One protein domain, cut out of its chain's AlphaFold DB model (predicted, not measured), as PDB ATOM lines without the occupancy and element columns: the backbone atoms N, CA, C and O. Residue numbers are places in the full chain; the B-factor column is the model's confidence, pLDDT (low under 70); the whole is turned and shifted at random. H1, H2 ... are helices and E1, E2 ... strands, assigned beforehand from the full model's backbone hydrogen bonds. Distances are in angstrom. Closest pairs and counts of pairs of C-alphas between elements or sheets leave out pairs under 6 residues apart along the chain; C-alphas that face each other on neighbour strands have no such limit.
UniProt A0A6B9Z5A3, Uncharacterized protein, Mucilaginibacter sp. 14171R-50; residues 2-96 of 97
ATOM      1  N   GLU A   2     -16.836 -29.588  24.235       87.12
ATOM      2  CA  GLU A   2     -17.039 -28.247  24.806       87.12
ATOM      3  C   GLU A   2     -18.495 -27.753  24.788       87.12
ATOM      4  O   GLU A   2     -19.004 -27.347  25.829       87.12
ATOM      5  N   LEU A   3     -19.201 -27.885  23.655       94.50
ATOM      6  CA  LEU A   3     -20.621 -27.514  23.565       94.50
ATOM      7  C   LEU A   3     -21.484 -28.276  24.582       94.50
ATOM      8  O   LEU A   3     -22.215 -27.662  25.348       94.50
ATOM      9  N   ALA A   4     -21.329 -29.601  24.656       95.19
ATOM     10  CA  ALA A   4     -22.084 -30.430  25.593       95.19
ATOM     11  C   ALA A   4     -21.779 -30.069  27.056       95.19
ATOM     12  O   ALA A   4     -22.684 -30.029  27.878       95.19
ATOM     13  N   VAL A   5     -20.521 -29.765  27.392       96.31
ATOM     14  CA  VAL A   5     -20.165 -29.299  28.742       96.31
ATOM     15  C   VAL A   5     -20.835 -27.957  29.042       96.31
ATOM     16  O   VAL A   5     -21.412 -27.801  30.115       96.31
ATOM     17  N   SER A   6     -20.811 -27.008  28.102       97.56
ATOM     18  CA  SER A   6     -21.481 -25.709  28.251       97.56
ATOM     19  C   SER A   6     -22.991 -25.862  28.463       97.56
ATOM     20  O   SER A   6     -23.559 -25.247  29.368       97.56
ATOM     21  N   ASP A   7     -23.641 -26.737  27.697       98.12
ATOM     22  CA  ASP A   7     -25.069 -27.033  27.842       98.12
ATOM     23  C   ASP A   7     -25.386 -27.627  29.213       98.12
ATOM     24  O   ASP A   7     -26.327 -27.194  29.877       98.12
ATOM     25  N   ILE A   8     -24.559 -28.563  29.679       98.06
ATOM     26  CA  ILE A   8     -24.715 -29.187  30.994       98.06
ATOM     27  C   ILE A   8     -24.521 -28.172  32.118       98.06
ATOM     28  O   ILE A   8     -25.282 -28.206  33.080       98.06
ATOM     29  N   LYS A   9     -23.565 -27.243  32.004       98.31
ATOM     30  CA  LYS A   9     -23.381 -26.171  32.998       98.31
ATOM     31  C   LYS A   9     -24.612 -25.279  33.081       98.31
ATOM     32  O   LYS A   9     -25.116 -25.043  34.173       98.31
ATOM     33  N   ARG A  10     -25.140 -24.850  31.931       98.50
ATOM     34  CA  ARG A  10     -26.354 -24.023  31.872       98.50
ATOM     35  C   ARG A  10     -27.569 -24.751  32.446       98.50
ATOM     36  O   ARG A  10     -28.300 -24.178  33.245       98.50
ATOM     37  N   ALA A  11     -27.766 -26.015  32.080       98.56
ATOM     38  CA  ALA A  11     -28.853 -26.832  32.612       98.56
ATOM     39  C   ALA A  11     -28.708 -27.077  34.123       98.56
ATOM     40  O   ALA A  11     -29.695 -27.007  34.850       98.56
ATOM     41  N   ALA A  12     -27.485 -27.313  34.605       98.50
ATOM     42  CA  ALA A  12     -27.200 -27.458  36.027       98.50
ATOM     43  C   ALA A  12     -27.545 -26.177  36.799       98.50
ATOM     44  O   ALA A  12     -28.181 -26.267  37.845       98.50
ATOM     45  N   ASP A  13     -27.201 -25.002  36.264       98.69
ATOM     46  CA  ASP A  13     -27.540 -23.712  36.875       98.69
ATOM     47  C   ASP A  13     -29.065 -23.489  36.923       98.69
ATOM     48  O   ASP A  13     -29.595 -23.082  37.955       98.69
ATOM     49  N   ILE A  14     -29.792 -23.841  35.854       98.75
ATOM     50  CA  ILE A  14     -31.266 -23.768  35.803       98.75
ATOM     51  C   ILE A  14     -31.923 -24.707  36.827       98.75
ATOM     52  O   ILE A  14     -32.917 -24.341  37.451       98.75
ATOM     53  N   LEU A  15     -31.382 -25.915  37.011       98.69
ATOM     54  CA  LEU A  15     -31.930 -26.927  37.921       98.69
ATOM     55  C   LEU A  15     -31.437 -26.781  39.368       98.69
ATOM     56  O   LEU A  15     -31.943 -27.461  40.264       98.69
ATOM     57  N   HIS A  16     -30.478 -25.888  39.628       98.56
ATOM     58  CA  HIS A  16     -29.890 -25.713  40.954       98.56
ATOM     59  C   HIS A  16     -30.910 -25.361  42.055       98.56
ATOM     60  O   HIS A  16     -30.794 -25.928  43.143       98.56
ATOM     61  N   PRO A  17     -31.946 -24.527  41.817       98.69
ATOM     62  CA  PRO A  17     -32.979 -24.274  42.821       98.69
ATOM     63  C   PRO A  17     -33.728 -25.543  43.253       98.69
ATOM     64  O   PRO A  17     -34.024 -25.706  44.434       98.69
ATOM     65  N   VAL A  18     -33.982 -26.476  42.325       98.75
ATOM     66  CA  VAL A  18     -34.615 -27.773  42.629       98.75
ATOM     67  C   VAL A  18     -33.662 -28.656  43.435       98.75
ATOM     68  O   VAL A  18     -34.068 -29.278  44.416       98.75
ATOM     69  N   TYR A  19     -32.376 -28.662  43.079       98.62
ATOM     70  CA  TYR A  19     -31.351 -29.391  43.827       98.62
ATOM     71  C   TYR A  19     -31.235 -28.910  45.278       98.62
ATOM     72  O   TYR A  19     -31.208 -29.725  46.198       98.62
ATOM     73  N   GLN A  20     -31.241 -27.594  45.500       98.50
ATOM     74  CA  GLN A  20     -31.223 -27.020  46.844       98.50
ATOM     75  C   GLN A  20     -32.510 -27.327  47.622       98.50
ATOM     76  O   GLN A  20     -32.437 -27.811  48.749       98.50
ATOM     77  N   ALA A  21     -33.683 -27.091  47.023       98.62
ATOM     78  CA  ALA A  21     -34.973 -27.301  47.684       98.62
ATOM     79  C   ALA A  21     -35.229 -28.773  48.051       98.62
ATOM     80  O   ALA A  21     -35.856 -29.057  49.067       98.62
ATOM     81  N   SER A  22     -34.718 -29.706  47.245       98.44
ATOM     82  CA  SER A  22     -34.828 -31.150  47.482       98.44
ATOM     83  C   SER A  22     -33.782 -31.706  48.457       98.44
ATOM     84  O   SER A  22     -33.775 -32.910  48.720       98.44
ATOM     85  N   GLY A  23     -32.862 -30.877  48.967       97.62
ATOM     86  CA  GLY A  23     -31.757 -31.345  49.806       97.62
ATOM     87  C   GLY A  23     -30.802 -32.301  49.078       97.62
ATOM     88  O   GLY A  23     -30.230 -33.187  49.706       97.62
ATOM     89  N   GLY A  24     -30.646 -32.148  47.759       96.38
ATOM     90  CA  GLY A  24     -29.761 -32.979  46.939       96.38
ATOM     91  C   GLY A  24     -30.352 -34.318  46.492       96.38
ATOM     92  O   GLY A  24     -29.595 -35.227  46.154       96.38
ATOM     93  N   THR A  25     -31.680 -34.457  46.482       97.50
ATOM     94  CA  THR A  25     -32.367 -35.677  46.012       97.50
ATOM     95  C   THR A  25     -32.946 -35.551  44.599       97.50
ATOM     96  O   THR A  25     -33.219 -36.568  43.965       97.50
ATOM     97  N   ASP A  26     -33.066 -34.331  44.070       98.19
ATOM     98  CA  ASP A  26     -33.537 -34.027  42.712       98.19
ATOM     99  C   ASP A  26     -32.740 -32.847  42.108       98.19
ATOM    100  O   ASP A  26     -31.766 -32.378  42.691       98.19
ATOM    101  N   GLY A  27     -33.102 -32.361  40.919       98.25
ATOM    102  CA  GLY A  27     -32.474 -31.212  40.263       98.25
ATOM    103  C   GLY A  27     -31.128 -31.528  39.613       98.25
ATOM    104  O   GLY A  27     -30.316 -30.625  39.401       98.25
ATOM    105  N   PHE A  28     -30.874 -32.798  39.302       98.56
ATOM    106  CA  PHE A  28     -29.649 -33.241  38.645       98.56
ATOM    107  C   PHE A  28     -29.726 -33.174  37.119       98.56
ATOM    108  O   PHE A  28     -30.785 -33.317  36.512       98.56
ATOM    109  N   ILE A  29     -28.560 -33.056  36.486       98.38
ATOM    110  CA  ILE A  29     -28.388 -33.206  35.039       98.38
ATOM    111  C   ILE A  29     -27.195 -34.114  34.748       98.38
ATOM    112  O   ILE A  29     -26.178 -34.048  35.433       98.38
ATOM    113  N   SER A  30     -27.298 -34.984  33.742       97.75
ATOM    114  CA  SER A  30     -26.256 -35.979  33.455       97.75
ATOM    115  C   SER A  30     -25.565 -35.769  32.110       97.75
ATOM    116  O   SER A  30     -26.231 -35.600  31.091       97.75
ATOM    117  N   LEU A  31     -24.237 -35.910  32.091       96.12
ATOM    118  CA  LEU A  31     -23.413 -35.946  30.882       96.12
ATOM    119  C   LEU A  31     -22.873 -37.358  30.636       96.12
ATOM    120  O   LEU A  31     -22.269 -37.966  31.515       96.12
ATOM    121  N   GLN A  32     -23.088 -37.883  29.432       93.38
ATOM    122  CA  GLN A  32     -22.663 -39.226  29.032       93.38
ATOM    123  C   GLN A  32     -21.174 -39.271  28.674       93.38
ATOM    124  O   GLN A  32     -20.701 -38.472  27.865       93.38
ATOM    125  N   LEU A  33     -20.456 -40.251  29.236       90.00
ATOM    126  CA  LEU A  33     -19.104 -40.603  28.791       90.00
ATOM    127  C   LEU A  33     -19.101 -41.066  27.330       90.00
ATOM    128  O   LEU A  33     -20.079 -41.625  26.831       90.00
ATOM    129  N   SER A  34     -17.964 -40.920  26.654       85.75
ATOM    130  CA  SER A  34     -17.761 -41.480  25.320       85.75
ATOM    131  C   SER A  34     -17.860 -43.005  25.358       85.75
ATOM    132  O   SER A  34     -17.032 -43.681  25.966       85.75
ATOM    133  N   LEU A  35     -18.823 -43.567  24.624       78.44
ATOM    134  CA  LEU A  35     -19.011 -45.020  24.526       78.44
ATOM    135  C   LEU A  35     -17.806 -45.742  23.907       78.44
ATOM    136  O   LEU A  35     -17.609 -46.929  24.145       78.44
ATOM    137  N   ARG A  36     -16.954 -45.027  23.159       79.06
ATOM    138  CA  ARG A  36     -15.702 -45.590  22.627       79.06
ATOM    139  C   ARG A  36     -14.723 -45.984  23.736       79.06
ATOM    140  O   ARG A  36     -13.886 -46.848  23.510       79.06
ATOM    141  N   LEU A  37     -14.839 -45.375  24.917       71.44
ATOM    142  CA  LEU A  37     -14.009 -45.679  26.084       71.44
ATOM    143  C   LEU A  37     -14.622 -46.754  26.986       71.44
ATOM    144  O   LEU A  37     -13.911 -47.296  27.821       71.44
ATOM    145  N   ALA A  38     -15.898 -47.111  26.796       62.94
ATOM    146  CA  ALA A  38     -16.617 -48.041  27.670       62.94
ATOM    147  C   ALA A  38     -16.039 -49.471  27.683       62.94
ATOM    148  O   ALA A  38     -16.365 -50.246  28.571       62.94
ATOM    149  N   ARG A  39     -15.176 -49.826  26.718       65.81
ATOM    150  CA  ARG A  39     -14.494 -51.132  26.646       65.81
ATOM    151  C   ARG A  39     -13.087 -51.139  27.261       65.81
ATOM    152  O   ARG A  39     -12.404 -52.154  27.182       65.81
ATOM    153  N   ASN A  40     -12.622 -50.018  27.810       68.81
ATOM    154  CA  ASN A  40     -11.322 -49.906  28.472       68.81
ATOM    155  C   ASN A  40     -11.552 -49.724  29.979       68.81
ATOM    156  O   ASN A  40     -12.402 -48.931  30.358       68.81
ATOM    157  N   ALA A  41     -10.794 -50.419  30.829       63.41
ATOM    158  CA  ALA A  41     -10.952 -50.334  32.280       63.41
ATOM    159  C   ALA A  41     -10.638 -48.933  32.848       63.41
ATOM    160  O   ALA A  41     -11.323 -48.473  33.753       63.41
ATOM    161  N   GLN A  42      -9.630 -48.235  32.313       79.50
ATOM    162  CA  GLN A  42      -9.133 -46.968  32.884       79.50
ATOM    163  C   GLN A  42      -9.677 -45.714  32.179       79.50
ATOM    164  O   GLN A  42      -9.802 -44.647  32.780       79.50
ATOM    165  N   GLY A  43     -10.045 -45.835  30.900       83.69
ATOM    166  CA  GLY A  43     -10.557 -44.717  30.097       83.69
ATOM    167  C   GLY A  43     -11.799 -44.020  30.688       83.69
ATOM    168  O   GLY A  43     -11.815 -42.789  30.750       83.69
ATOM    169  N   PRO A  44     -12.826 -44.763  31.145       84.38
ATOM    170  CA  PRO A  44     -14.025 -44.190  31.747       84.38
ATOM    171  C   PRO A  44     -13.749 -43.390  33.023       84.38
ATOM    172  O   PRO A  44     -14.336 -42.325  33.191       84.38
ATOM    173  N   ILE A  45     -12.834 -43.854  33.884       88.88
ATOM    174  CA  ILE A  45     -12.472 -43.175  35.141       88.88
ATOM    175  C   ILE A  45     -11.843 -41.816  34.840       88.88
ATOM    176  O   ILE A  45     -12.287 -40.782  35.344       88.88
ATOM    177  N   GLN A  46     -10.830 -41.807  33.972       91.00
ATOM    178  CA  GLN A  46     -10.116 -40.586  33.619       91.00
ATOM    179  C   GLN A  46     -11.061 -39.559  32.985       91.00
ATOM    180  O   GLN A  46     -11.085 -38.393  33.387       91.00
ATOM    181  N   GLN A  47     -11.907 -40.003  32.051       91.75
ATOM    182  CA  GLN A  47     -12.873 -39.116  31.415       91.75
ATOM    183  C   GLN A  47     -13.940 -38.621  32.403       91.75
ATOM    184  O   GLN A  47     -14.313 -37.450  32.349       91.75
ATOM    185  N   ALA A  48     -14.416 -39.454  33.331       92.88
ATOM    186  CA  ALA A  48     -15.355 -39.019  34.365       92.88
ATOM    187  C   ALA A  48     -14.759 -37.900  35.228       92.88
ATOM    188  O   ALA A  48     -15.418 -36.885  35.457       92.88
ATOM    189  N   LYS A  49     -13.487 -38.025  35.625       93.19
ATOM    190  CA  LYS A  49     -12.754 -36.992  36.376       93.19
ATOM    191  C   LYS A  49     -12.559 -35.710  35.572       93.19
ATOM    192  O   LYS A  49     -12.650 -34.611  36.119       93.19
ATOM    193  N   GLU A  50     -12.276 -35.813  34.279       94.31
ATOM    194  CA  GLU A  50     -12.172 -34.656  33.381       94.31
ATOM    195  C   GLU A  50     -13.508 -33.935  33.223       94.31
ATOM    196  O   GLU A  50     -13.575 -32.722  33.410       94.31
ATOM    197  N   LEU A  51     -14.588 -34.670  32.957       94.81
ATOM    198  CA  LEU A  51     -15.916 -34.086  32.803       94.81
ATOM    199  C   LEU A  51     -16.437 -33.508  34.118       94.81
ATOM    200  O   LEU A  51     -17.016 -32.424  34.110       94.81
ATOM    201  N   ARG A  52     -16.185 -34.163  35.258       95.62
ATOM    202  CA  ARG A  52     -16.546 -33.629  36.578       95.62
ATOM    203  C   ARG A  52     -15.870 -32.286  36.848       95.62
ATOM    204  O   ARG A  52     -16.526 -31.386  37.380       95.62
ATOM    205  N   ARG A  53     -14.587 -32.159  36.485       95.56
ATOM    206  CA  ARG A  53     -13.822 -30.905  36.567       95.56
ATOM    207  C   ARG A  53     -14.345 -29.857  35.588       95.56
ATOM    208  O   ARG A  53     -14.497 -28.711  35.972       95.56
ATOM    209  N   ALA A  54     -14.664 -30.248  34.357       95.94
ATOM    210  CA  ALA A  54     -15.144 -29.325  33.332       95.94
ATOM    211  C   ALA A  54     -16.555 -28.777  33.629       95.94
ATOM    212  O   ALA A  54     -16.823 -27.595  33.399       95.94
ATOM    213  N   VAL A  55     -17.457 -29.622  34.144       96.19
ATOM    214  CA  VAL A  55     -18.825 -29.238  34.522       96.19
ATOM    215  C   VAL A  55     -18.819 -28.367  35.776       96.19
ATOM    216  O   VAL A  55     -19.467 -27.328  35.783       96.19
ATOM    217  N   GLU A  56     -18.075 -28.751  36.818       96.25
ATOM    218  CA  GLU A  56     -17.906 -27.936  38.033       96.25
ATOM    219  C   GLU A  56     -19.238 -27.477  38.671       96.25
ATOM    220  O   GLU A  56     -19.424 -26.317  39.047       96.25
ATOM    221  N   ARG A  57     -20.206 -28.395  38.772       97.75
ATOM    222  CA  ARG A  57     -21.509 -28.177  39.420       97.75
ATOM    223  C   ARG A  57     -21.863 -29.359  40.305       97.75
ATOM    224  O   ARG A  57     -21.608 -30.503  39.935       97.75
ATOM    225  N   GLN A  58     -22.439 -29.081  41.472       96.69
ATOM    226  CA  GLN A  58     -22.777 -30.109  42.465       96.69
ATOM    227  C   GLN A  58     -23.876 -31.056  41.969       96.69
ATOM    228  O   GLN A  58     -23.801 -32.256  42.199       96.69
ATOM    229  N   ASN A  59     -24.840 -30.533  41.214       98.31
ATOM    230  CA  ASN A  59     -25.939 -31.288  40.616       98.31
ATOM    231  C   ASN A  59     -25.613 -31.852  39.217       98.31
ATOM    232  O   ASN A  59     -26.502 -32.301  38.496       98.31
ATOM    233  N   GLY A  60     -24.339 -31.841  38.817       97.81
ATOM    234  CA  GLY A  60     -23.872 -32.533  37.619       97.81
ATOM    235  C   GLY A  60     -23.576 -34.006  37.910       97.81
ATOM    236  O   GLY A  60     -22.854 -34.323  38.854       97.81
ATOM    237  N   MET A  61     -24.096 -34.902  37.073       98.12
ATOM    238  CA  MET A  61     -23.830 -36.341  37.112       98.12
ATOM    239  C   MET A  61     -23.032 -36.797  35.890       98.12
ATOM    240  O   MET A  61     -23.240 -36.306  34.778       98.12
ATOM    241  N   ILE A  62     -22.187 -37.808  36.068       96.38
ATOM    242  CA  ILE A  62     -21.561 -38.529  34.959       96.38
ATOM    243  C   ILE A  62     -22.372 -39.790  34.673       96.38
ATOM    244  O   ILE A  62     -22.594 -40.609  35.560       96.38
ATOM    245  N   LYS A  63     -22.838 -39.947  33.434       95.88
ATOM    246  CA  LYS A  63     -23.612 -41.115  33.014       95.88
ATOM    247  C   LYS A  63     -22.678 -42.214  32.507       95.88
ATOM    248  O   LYS A  63     -21.910 -41.985  31.566       95.88
ATOM    249  N   ILE A  64     -22.742 -43.381  33.145       93.12
ATOM    250  CA  ILE A  64     -21.857 -44.529  32.914       93.12
ATOM    251  C   ILE A  64     -22.723 -45.775  32.671       93.12
ATOM    252  O   ILE A  64     -23.578 -46.074  33.504       93.12
ATOM    253  N   PRO A  65     -22.531 -46.507  31.558       91.31
ATOM    254  CA  PRO A  65     -23.323 -47.701  31.282       91.31
ATOM    255  C   PRO A  65     -22.986 -48.830  32.256       91.31
ATOM    256  O   PRO A  65     -21.841 -48.932  32.677       91.31
ATOM    257  N   ALA A  66     -23.942 -49.696  32.583       90.12
ATOM    258  CA  ALA A  66     -23.774 -50.860  33.454       90.12
ATOM    259  C   ALA A  66     -23.179 -52.065  32.696       90.12
ATOM    260  O   ALA A  66     -23.839 -53.083  32.480       90.12
ATOM    261  N   THR A  67     -21.928 -51.953  32.246       86.06
ATOM    262  CA  THR A  67     -21.182 -53.075  31.652       86.06
ATOM    263  C   THR A  67     -20.207 -53.654  32.671       86.06
ATOM    264  O   THR A  67     -19.865 -53.003  33.656       86.06
ATOM    265  N   LYS A  68     -19.730 -54.886  32.456       83.38
ATOM    266  CA  LYS A  68     -18.753 -55.510  33.366       83.38
ATOM    267  C   LYS A  68     -17.473 -54.678  33.482       83.38
ATOM    268  O   LYS A  68     -16.889 -54.586  34.554       83.38
ATOM    269  N   GLU A  69     -17.065 -54.059  32.382       81.69
ATOM    270  CA  GLU A  69     -15.845 -53.263  32.261       81.69
ATOM    271  C   GLU A  69     -15.943 -51.915  32.987       81.69
ATOM    272  O   GLU A  69     -14.927 -51.376  33.421       81.69
ATOM    273  N   SER A  70     -17.150 -51.364  33.134       84.44
ATOM    274  CA  SER A  70     -17.380 -50.062  33.761       84.44
ATOM    275  C   SER A  70     -17.742 -50.144  35.246       84.44
ATOM    276  O   SER A  70     -17.776 -49.100  35.895       84.44
ATOM    277  N   LEU A  71     -17.960 -51.338  35.816       87.56
ATOM    278  CA  LEU A  71     -18.253 -51.499  37.250       87.56
ATOM    279  C   LEU A  71     -17.155 -50.899  38.136       87.56
ATOM    280  O   LEU A  71     -17.456 -50.168  39.076       87.56
ATOM    281  N   THR A  72     -15.885 -51.139  37.797       88.56
ATOM    282  CA  THR A  72     -14.745 -50.521  38.492       88.56
ATOM    283  C   THR A  72     -14.793 -48.998  38.384       88.56
ATOM    284  O   THR A  72     -14.584 -48.305  39.374       88.56
ATOM    285  N   ALA A  73     -15.153 -48.464  37.213       89.81
ATOM    286  CA  ALA A  73     -15.266 -47.025  37.017       89.81
ATOM    287  C   ALA A  73     -16.407 -46.403  37.831       89.81
ATOM    288  O   ALA A  73     -16.230 -45.323  38.388       89.81
ATOM    289  N   ILE A  74     -17.558 -47.078  37.918       92.31
ATOM    290  CA  ILE A  74     -18.685 -46.657  38.758       92.31
ATOM    291  C   ILE A  74     -18.233 -46.605  40.219       92.31
ATOM    292  O   ILE A  74     -18.380 -45.560  40.849       92.31
ATOM    293  N   TYR A  75     -17.630 -47.688  40.719       92.69
ATOM    294  CA  TYR A  75     -17.131 -47.773  42.090       92.69
ATOM    295  C   TYR A  75     -16.150 -46.635  42.402       92.69
ATOM    296  O   TYR A  75     -16.411 -45.832  43.297       92.69
ATOM    297  N   GLU A  76     -15.085 -46.489  41.613       93.38
ATOM    298  CA  GLU A  76     -14.071 -45.454  41.837       93.38
ATOM    299  C   GLU A  76     -14.648 -44.036  41.771       93.38
ATOM    300  O   GLU A  76     -14.370 -43.219  42.646       93.38
ATOM    301  N   CYS A  77     -15.504 -43.740  40.785       93.88
ATOM    302  CA  CYS A  77     -16.141 -42.428  40.686       93.88
ATOM    303  C   CYS A  77     -16.990 -42.118  41.924       93.88
ATOM    304  O   CYS A  77     -16.932 -41.003  42.441       93.88
ATOM    305  N   THR A  78     -17.758 -43.093  42.415       94.38
ATOM    306  CA  THR A  78     -18.576 -42.899  43.619       94.38
ATOM    307  C   THR A  78     -17.727 -42.733  44.880       94.38
ATOM    308  O   THR A  78     -18.048 -41.877  45.704       94.38
ATOM    309  N   CYS A  79     -16.610 -43.460  45.009       95.25
ATOM    310  CA  CYS A  79     -15.641 -43.264  46.092       95.25
ATOM    311  C   CYS A  79     -15.021 -41.858  46.066       95.25
ATOM    312  O   CYS A  79     -14.814 -41.262  47.120       95.25
ATOM    313  N   ASP A  80     -14.797 -41.303  44.874       94.12
ATOM    314  CA  ASP A  80     -14.282 -39.944  44.675       94.12
ATOM    315  C   ASP A  80     -15.363 -38.849  44.841       94.12
ATOM    316  O   ASP A  80     -15.112 -37.672  44.571       94.12
ATOM    317  N   GLY A  81     -16.584 -39.206  45.264       94.00
ATOM    318  CA  GLY A  81     -17.688 -38.261  45.470       94.00
ATOM    319  C   GLY A  81     -18.282 -37.702  44.171       94.00
ATOM    320  O   GLY A  81     -18.902 -36.635  44.169       94.00
ATOM    321  N   ILE A  82     -18.081 -38.385  43.041       95.75
ATOM    322  CA  ILE A  82     -18.698 -38.034  41.762       95.75
ATOM    323  C   ILE A  82     -20.105 -38.630  41.727       95.75
ATOM    324  O   ILE A  82     -20.281 -39.837  41.867       95.75
ATOM    325  N   ASN A  83     -21.115 -37.795  41.472       96.00
ATOM    326  CA  ASN A  83     -22.472 -38.285  41.245       96.00
ATOM    327  C   ASN A  83     -22.528 -39.068  39.924       96.00
ATOM    328  O   ASN A  83     -22.181 -38.534  38.864       96.00
ATOM    329  N   VAL A  84     -22.978 -40.324  39.973       96.06
ATOM    330  CA  VAL A  84     -23.028 -41.223  38.811       96.06
ATOM    331  C   VAL A  84     -24.472 -41.573  38.461       96.06
ATOM    332  O   VAL A  84     -25.241 -42.012  39.309       96.06
ATOM    333  N   ASN A  85     -24.825 -41.428  37.183       96.94
ATOM    334  CA  ASN A  85     -26.055 -41.969  36.610       96.94
ATOM    335  C   ASN A  85     -25.719 -43.294  35.908       96.94
ATOM    336  O   ASN A  85     -25.162 -43.293  34.808       96.94
ATOM    337  N   ILE A  86     -26.018 -44.420  36.554       94.62
ATOM    338  CA  ILE A  86     -25.800 -45.745  35.968       94.62
ATOM    339  C   ILE A  86     -26.920 -46.012  34.951       94.62
ATOM    340  O   ILE A  86     -28.086 -46.104  35.331       94.62
ATOM    341  N   ASN A  87     -26.592 -46.127  33.660       93.19
ATOM    342  CA  ASN A  87     -27.569 -46.389  32.593       93.19
ATOM    343  C   ASN A  87     -27.337 -47.740  31.898       93.19
ATOM    344  O   ASN A  87     -26.370 -48.431  32.181       93.19
ATOM    345  N   LEU A  88     -28.219 -48.127  30.970       91.81
ATOM    346  CA  LEU A  88     -28.130 -49.409  30.244       91.81
ATOM    347  C   LEU A  88     -28.084 -50.644  31.169       91.81
ATOM    348  O   LEU A  88     -27.356 -51.600  30.905       91.81
ATOM    349  N   LEU A  89     -28.856 -50.598  32.256       90.94
ATOM    350  CA  LEU A  89     -29.052 -51.697  33.194       90.94
ATOM    351  C   LEU A  89     -30.382 -52.383  32.860       90.94
ATOM    352  O   LEU A  89     -31.432 -51.742  32.914       90.94
ATOM    353  N   PHE A  90     -30.330 -53.660  32.485       92.88
ATOM    354  CA  PHE A  90     -31.466 -54.424  31.955       92.88
ATOM    355  C   PHE A  90     -31.743 -55.728  32.714       92.88
ATOM    356  O   PHE A  90     -32.802 -56.321  32.517       92.88
ATOM    357  N   ASP A  91     -30.831 -56.176  33.580       90.56
ATOM    358  CA  ASP A  91     -30.990 -57.401  34.363       90.56
ATOM    359  C   ASP A  91     -30.499 -57.251  35.817       90.56
ATOM    360  O   ASP A  91     -29.858 -56.265  36.194       90.56
ATOM    361  N   LEU A  92     -30.856 -58.226  36.662       89.19
ATOM    362  CA  LEU A  92     -30.512 -58.228  38.090       89.19
ATOM    363  C   LEU A  92     -29.026 -58.495  38.335       89.19
ATOM    364  O   LEU A  92     -28.444 -57.887  39.232       89.19
ATOM    365  N   VAL A  93     -28.394 -59.300  37.480       85.88
ATOM    366  CA  VAL A  93     -26.965 -59.605  37.585       85.88
ATOM    367  C   VAL A  93     -26.144 -58.321  37.430       85.88
ATOM    368  O   VAL A  93     -25.223 -58.079  38.207       85.88
ATOM    369  N   GLN A  94     -26.515 -57.446  36.490       81.81
ATOM    370  CA  GLN A  94     -25.941 -56.106  36.323       81.81
ATOM    371  C   GLN A  94     -26.195 -55.202  37.537       81.81
ATOM    372  O   GLN A  94     -25.361 -54.352  37.845       81.81
ATOM    373  N   ALA A  95     -27.316 -55.383  38.240       80.00
ATOM    374  CA  ALA A  95     -27.645 -54.653  39.465       80.00
ATOM    375  C   ALA A  95     -26.948 -55.197  40.725       80.00
ATOM    376  O   ALA A  95     -27.174 -54.660  41.812       80.00
ATOM    377  N   GLY A  96     -26.142 -56.260  40.608       79.19
ATOM    378  CA  GLY A  96     -25.549 -56.950  41.754       79.19
ATOM    379  C   GLY A  96     -26.579 -57.707  42.601       79.19
ATOM    380  O   GLY A  96     -26.395 -57.819  43.813       79.19
TER     381      GLY A  96
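What this domain is: This is residues 2 to 96 of the 97 residues of an uncharacterized protein of Mucilaginibacter sp. 14171R-50 (UniProt A0A6B9Z5A3). What shape? H2 and H3 make right-handed crossovers over one face of the parallel sheet E1 E2 E3, and long, kinked H1 packs along edge strand E1. How large? The 95 printed residues, mixed in class with chain order H1 E1 H2 E2 H3 E3, are compact: radius of gyration of the C-alphas 13.3 A, spans 35 by 29 by 22 A.

Where its parts are: Which strands? E1 is residues 29 to 32, E2 60 to 65, E3 84 to 87. Which helices? H1, residues 2 to 21, runs 29.1 A from C-alpha 2 (-17.039, -28.247, 24.806) to C-alpha 21 (-34.973, -27.301, 47.684). H2 is residues 43 to 55, H3 71 to 79.

How they stand to each other: Do strands pair? N 61 and O 29, 2.8 A, and N 85 and O 62, 2.9 A, are within hydrogen-bond range. Do helices touch? H2 and H3 touch, closest at C-alphas 45 and 73, 5.1 A. Every O i to N i+4 pair is within range in H2 and H3, 14 of 16 in H1.

The domain as a whole: Any cut? The printed part has no cut. Low confidence? Residues 38 to 41 are under pLDDT 70.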